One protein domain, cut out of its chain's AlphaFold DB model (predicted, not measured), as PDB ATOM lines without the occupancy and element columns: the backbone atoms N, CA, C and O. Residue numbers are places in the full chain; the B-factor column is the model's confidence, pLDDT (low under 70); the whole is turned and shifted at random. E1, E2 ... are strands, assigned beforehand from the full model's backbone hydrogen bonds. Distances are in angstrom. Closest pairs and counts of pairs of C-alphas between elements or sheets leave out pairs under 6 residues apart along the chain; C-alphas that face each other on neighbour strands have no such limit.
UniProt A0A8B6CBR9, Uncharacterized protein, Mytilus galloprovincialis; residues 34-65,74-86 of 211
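AT A GLANCE: This is residues 34 to 65 and 74 to 86 of the 211 residues of an uncharacterized protein of Mytilus galloprovincialis (UniProt A0A8B6CBR9). With little regular structure, the printed part is a long unnamed stretch, residues 34 to 56, leading into a ribbon of two antiparallel strands, E1 and E2. Residues 36 to 41 stick out at one end, adding to the length; beyond them the stretch runs beside the ribbon and folds back into E1. The printed part has 45 residues, 14 of them in the two strands, and no named helix; the class is all strand. It is only just loose, close to extended, with a radius of gyration of the C-alphas of 13.8 A and spans of 47 by 20 by 13 A.

IN THESE COORDINATES: E1, residues 57 to 63, begins at C-alpha 57 (44.161, 47.764, 51.796) and is 18.8 A long. E2, residues 75 to 81, is 18.6 A long and ends at C-alpha 81 (43.298, 46.884, 56.062).

HOW THE PARTS SIT: E1 and E2 are antiparallel neighbours, their directions 148 degrees apart. C-alphas 57 and 81 face each other at 4.4 A. N 60 and O 78 are within hydrogen-bond range at 2.8 A.

THE WHOLE: The C-alphas farthest apart, those of Cys 38 and Gly 86, are 47.6 A apart. Residues 66 to 73 are not printed; C-alphas 65 and 74 are 8.7 A apart across this cut, which lies in the link from E1 to E2. The model's pLDDT is under 70 at residues 34 to 44, 65 and 82 to 86.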
ATOM      1  N   VAL A  34      42.068  24.398  39.897       59.97
ATOM      2  CA  VAL A  34      40.835  24.582  39.115       59.97
ATOM      3  C   VAL A  34      40.429  23.253  38.467       59.97
ATOM      4  O   VAL A  34      41.287  22.560  37.909       59.97
ATOM      5  N   PRO A  35      39.140  22.866  38.505       54.88
ATOM      6  CA  PRO A  35      38.667  21.652  37.855       54.88
ATOM      7  C   PRO A  35      38.666  21.823  36.326       54.88
ATOM      8  O   PRO A  35      37.644  22.123  35.721       54.88
ATOM      9  N   ALA A  36      39.810  21.591  35.688       47.09
ATOM     10  CA  ALA A  36      39.934  21.431  34.240       47.09
ATOM     11  C   ALA A  36      40.488  20.027  33.934       47.09
ATOM     12  O   ALA A  36      41.349  19.546  34.668       47.09
ATOM     13  N   GLY A  37      39.908  19.356  32.926       45.94
ATOM     14  CA  GLY A  37      39.928  17.898  32.691       45.94
ATOM     15  C   GLY A  37      41.288  17.187  32.563       45.94
ATOM     16  O   GLY A  37      42.343  17.773  32.744       45.94
ATOM     17  N   CYS A  38      41.250  15.873  32.296       38.22
ATOM     18  CA  CYS A  38      42.404  14.979  32.475       38.22
ATOM     19  C   CYS A  38      43.559  15.109  31.445       38.22
ATOM     20  O   CYS A  38      43.276  15.280  30.256       38.22
ATOM     21  N   PRO A  39      44.826  14.883  31.876       50.69
ATOM     22  CA  PRO A  39      45.238  14.746  33.277       50.69
ATOM     23  C   PRO A  39      45.089  16.096  33.993       50.69
ATOM     24  O   PRO A  39      45.573  17.125  33.533       50.69
ATOM     25  N   ARG A  40      44.288  16.051  35.064       52.81
ATOM     26  CA  ARG A  40      43.708  17.196  35.765       52.81
ATOM     27  C   ARG A  40      44.806  17.962  36.480       52.81
ATOM     28  O   ARG A  40      45.761  17.337  36.931       52.81
ATOM     29  N   CYS A  41      44.547  19.259  36.652       50.28
ATOM     30  CA  CYS A  41      45.247  20.230  37.496       50.28
ATOM     31  C   CYS A  41      46.097  21.241  36.720       50.28
ATOM     32  O   CYS A  41      47.308  21.106  36.593       50.28
ATOM     33  N   GLN A  42      45.457  22.331  36.301       55.28
ATOM     34  CA  GLN A  42      46.154  23.609  36.208       55.28
ATOM     35  C   GLN A  42      46.192  24.208  37.628       55.28
ATOM     36  O   GLN A  42      45.147  24.263  38.285       55.28
ATOM     37  N   CYS A  43      47.366  24.614  38.135       62.09
ATOM     38  CA  CYS A  43      47.415  25.408  39.371       62.09
ATOM     39  C   CYS A  43      46.613  26.697  39.155       62.09
ATOM     40  O   CYS A  43      46.762  27.349  38.118       62.09
ATOM     41  N   ALA A  44      45.797  27.087  40.136       67.69
ATOM     42  CA  ALA A  44      45.186  28.405  40.105       67.69
ATOM     43  C   ALA A  44      46.286  29.474  40.262       67.69
ATOM     44  O   ALA A  44      47.157  29.327  41.132       67.69
ATOM     45  N   PRO A  45      46.289  30.541  39.442       74.31
ATOM     46  CA  PRO A  45      47.131  31.692  39.730       74.31
ATOM     47  C   PRO A  45      46.701  32.312  41.065       74.31
ATOM     48  O   PRO A  45      45.534  32.223  41.452       74.31
ATOM     49  N   ASN A  46      47.638  32.954  41.767       80.62
ATOM     50  CA  ASN A  46      47.320  33.679  42.994       80.62
ATOM     51  C   ASN A  46      46.201  34.703  42.708       80.62
ATOM     52  O   ASN A  46      46.398  35.575  41.854       80.62
ATOM     53  N   PRO A  47      45.051  34.649  43.409       83.12
ATOM     54  CA  PRO A  47      43.935  35.558  43.153       83.12
ATOM     55  C   PRO A  47      44.295  37.034  43.406       83.12
ATOM     56  O   PRO A  47      43.679  37.929  42.825       83.12
ATOM     57  N   CYS A  48      45.328  37.310  44.205       87.38
ATOM     58  CA  CYS A  48      45.837  38.659  44.437       87.38
ATOM     59  C   CYS A  48      46.643  39.248  43.274       87.38
ATOM     60  O   CYS A  48      46.838  40.455  43.247       87.38
ATOM     61  N   LEU A  49      47.068  38.452  42.282       84.81
ATOM     62  CA  LEU A  49      47.756  38.988  41.095       84.81
ATOM     63  C   LEU A  49      46.831  39.822  40.203       84.81
ATOM     64  O   LEU A  49      47.293  40.708  39.490       84.81
ATOM     65  N   PHE A  50      45.529  39.539  40.242       82.31
ATOM     66  CA  PHE A  50      44.523  40.213  39.417       82.31
ATOM     67  C   PHE A  50      43.581  41.100  40.229       82.31
ATOM     68  O   PHE A  50      42.751  41.805  39.658       82.31
ATOM     69  N   THR A  51      43.706  41.083  41.557       82.81
ATOM     70  CA  THR A  51      42.864  41.881  42.444       82.81
ATOM     71  C   THR A  51      43.592  43.163  42.810       82.81
ATOM     72  O   THR A  51      44.610  43.132  43.496       82.81
ATOM     73  N   LYS A  52      43.051  44.302  42.377       88.62
ATOM     74  CA  LYS A  52      43.481  45.620  42.850       88.62
ATOM     75  C   LYS A  52      42.639  45.993  44.066       88.62
ATOM     76  O   LYS A  52      41.447  46.247  43.920       88.62
ATOM     77  N   CYS A  53      43.245  45.983  45.249       83.25
ATOM     78  CA  CYS A  53      42.590  46.486  46.453       83.25
ATOM     79  C   CYS A  53      42.572  48.028  46.459       83.25
ATOM     80  O   CYS A  53      43.449  48.637  45.840       83.25
ATOM     81  N   PRO A  54      41.588  48.660  47.126       77.94
ATOM     82  CA  PRO A  54      41.577  50.110  47.325       77.94
ATOM     83  C   PRO A  54      42.788  50.593  48.141       77.94
ATOM     84  O   PRO A  54      43.456  49.793  48.800       77.94
ATOM     85  N   SER A  55      43.061  51.901  48.121       74.44
ATOM     86  CA  SER A  55      44.133  52.517  48.920       74.44
ATOM     87  C   SER A  55      43.982  52.192  50.414       74.44
ATOM     88  O   SER A  55      42.864  52.169  50.925       74.44
ATOM     89  N   GLY A  56      45.094  51.903  51.101       71.56
ATOM     90  CA  GLY A  56      45.114  51.453  52.500       71.56
ATOM     91  C   GLY A  56      44.694  49.988  52.739       71.56
ATOM     92  O   GLY A  56      44.637  49.541  53.886       71.56
ATOM     93  N   PHE A  57      44.422  49.204  51.688       79.50
ATOM     94  CA  PHE A  57      44.161  47.764  51.796       79.50
ATOM     95  C   PHE A  57      45.239  46.923  51.097       79.50
ATOM     96  O   PHE A  57      45.691  47.235  49.996       79.50
ATOM     97  N   SER A  58      45.589  45.789  51.704       86.62
ATOM     98  CA  SER A  58      46.477  44.768  51.142       86.62
ATOM     99  C   SER A  58      45.692  43.505  50.781       86.62
ATOM    100  O   SER A  58      44.756  43.111  51.478       86.62
ATOM    101  N   CYS A  59      46.044  42.861  49.666       87.06
ATOM    102  CA  CYS A  59      45.366  41.645  49.228       87.06
ATOM    103  C   CYS A  59      45.923  40.407  49.935       87.06
ATOM    104  O   CYS A  59      47.126  40.156  49.923       87.06
ATOM    105  N   THR A  60      45.025  39.574  50.457       89.31
ATOM    106  CA  THR A  60      45.332  38.256  51.022       89.31
ATOM    107  C   THR A  60      44.538  37.166  50.307       89.31
ATOM    108  O   THR A  60      43.398  37.375  49.892       89.31
ATOM    109  N   ALA A  61      45.140  35.990  50.128       86.06
ATOM    110  CA  ALA A  61      44.466  34.835  49.543       86.06
ATOM    111  C   ALA A  61      43.896  33.959  50.666       86.06
ATOM    112  O   ALA A  61      44.653  33.461  51.493       86.06
ATOM    113  N   ILE A  62      42.578  33.748  50.684       84.44
ATOM    114  CA  ILE A  62      41.903  32.927  51.701       84.44
ATOM    115  C   ILE A  62      41.243  31.685  51.080       84.44
ATOM    116  O   ILE A  62      40.605  31.812  50.025       84.44
ATOM    117  N   PRO A  63      41.348  30.495  51.704       77.56
ATOM    118  CA  PRO A  63      40.713  29.278  51.200       77.56
ATOM    119  C   PRO A  63      39.190  29.440  51.099       77.56
ATOM    120  O   PRO A  63      38.553  29.998  51.995       77.56
ATOM    121  N   GLN A  64      38.573  28.958  50.021       73.31
ATOM    122  CA  GLN A  64      37.113  28.818  49.951       73.31
ATOM    123  C   GLN A  64      36.642  27.574  50.711       73.31
ATOM    124  O   GLN A  64      37.374  26.590  50.803       73.31
ATOM    125  N   ARG A  65      35.412  27.614  51.257       62.59
ATOM    126  CA  ARG A  65      34.802  26.470  51.962       62.59
ATOM    127  C   ARG A  65      34.818  25.242  51.055       62.59
ATOM    128  O   ARG A  65      34.099  25.198  50.059       62.59
ATOM    129  N   PRO A  74      40.528  25.953  46.236       71.56
ATOM    130  CA  PRO A  74      40.706  27.231  45.561       71.56
ATOM    131  C   PRO A  74      40.649  28.378  46.573       71.56
ATOM    132  O   PRO A  74      39.804  28.395  47.473       71.56
ATOM    133  N   HIS A  75      41.548  29.344  46.418       81.38
ATOM    134  CA  HIS A  75      41.569  30.555  47.235       81.38
ATOM    135  C   HIS A  75      40.853  31.709  46.525       81.38
ATOM    136  O   HIS A  75      40.884  31.806  45.299       81.38
ATOM    137  N   ARG A  76      40.242  32.619  47.294       82.62
ATOM    138  CA  ARG A  76      39.769  33.922  46.791       82.62
ATOM    139  C   ARG A  76      40.652  35.046  47.317       82.62
ATOM    140  O   ARG A  76      41.233  34.916  48.391       82.62
ATOM    141  N   ALA A  77      40.692  36.156  46.591       86.38
ATOM    142  CA  ALA A  77      41.283  37.385  47.091       86.38
ATOM    143  C   ALA A  77      40.373  38.029  48.142       86.38
ATOM    144  O   ALA A  77      39.147  38.046  48.003       86.38
ATOM    145  N   HIS A  78      40.987  38.567  49.186       90.44
ATOM    146  CA  HIS A  78      40.333  39.330  50.230       90.44
ATOM    147  C   HIS A  78      41.209  40.528  50.596       90.44
ATOM    148  O   HIS A  78      42.370  40.363  50.969       90.44
ATOM    149  N   CYS A  79      40.664  41.730  50.449       86.44
ATOM    150  CA  CYS A  79      41.349  42.962  50.818       86.44
ATOM    151  C   CYS A  79      41.204  43.180  52.325       86.44
ATOM    152  O   CYS A  79      40.085  43.277  52.825       86.44
ATOM    153  N   VAL A  80      42.328  43.238  53.033       84.44
ATOM    154  CA  VAL A  80      42.402  43.501  54.476       84.44
ATOM    155  C   VAL A  80      43.098  44.839  54.708       84.44
ATOM    156  O   VAL A  80      43.955  45.226  53.916       84.44
ATOM    157  N   SER A  81      42.707  45.578  55.746       75.94
ATOM    158  CA  SER A  81      43.298  46.884  56.062       75.94
ATOM    159  C   SER A  81      44.791  46.741  56.375       75.94
ATOM    160  O   SER A  81      45.163  45.933  57.229       75.94
ATOM    161  N   ASP A  82      45.639  47.522  55.709       64.81
ATOM    162  CA  ASP A  82      47.090  47.493  55.898       64.81
ATOM    163  C   ASP A  82      47.521  48.508  56.968       64.81
ATOM    164  O   ASP A  82      48.062  49.575  56.682       64.81
ATOM    165  N   VAL A  83      47.281  48.153  58.234       56.84
ATOM    166  CA  VAL A  83      47.614  48.992  59.403       56.84
ATOM    167  C   VAL A  83      49.124  49.284  59.484       56.84
ATOM    168  O   VAL A  83      49.535  50.275  60.081       56.84
ATOM    169  N   SER A  84      49.964  48.465  58.838       53.53
ATOM    170  CA  SER A  84      51.424  48.607  58.861       53.53
ATOM    171  C   SER A  84      51.952  49.816  58.078       53.53
ATOM    172  O   SER A  84      53.080  50.245  58.312       53.53
ATOM    173  N   LYS A  85      51.129  50.408  57.200       52.50
ATOM    174  CA  LYS A  85      51.446  51.644  56.465       52.50
ATOM    175  C   LYS A  85      50.879  52.912  57.104       52.50
ATOM    176  O   LYS A  85      51.098  53.992  56.572       52.50
ATOM    177  N   GLY A  86      50.146  52.795  58.215       46.16
ATOM    178  CA  GLY A  86      49.504  53.936  58.877       46.16
ATOM    179  C   GLY A  86      48.343  54.569  58.093       46.16
ATOM    180  O   GLY A  86      47.802  55.578  58.531       46.16
TER     181      GLY A  86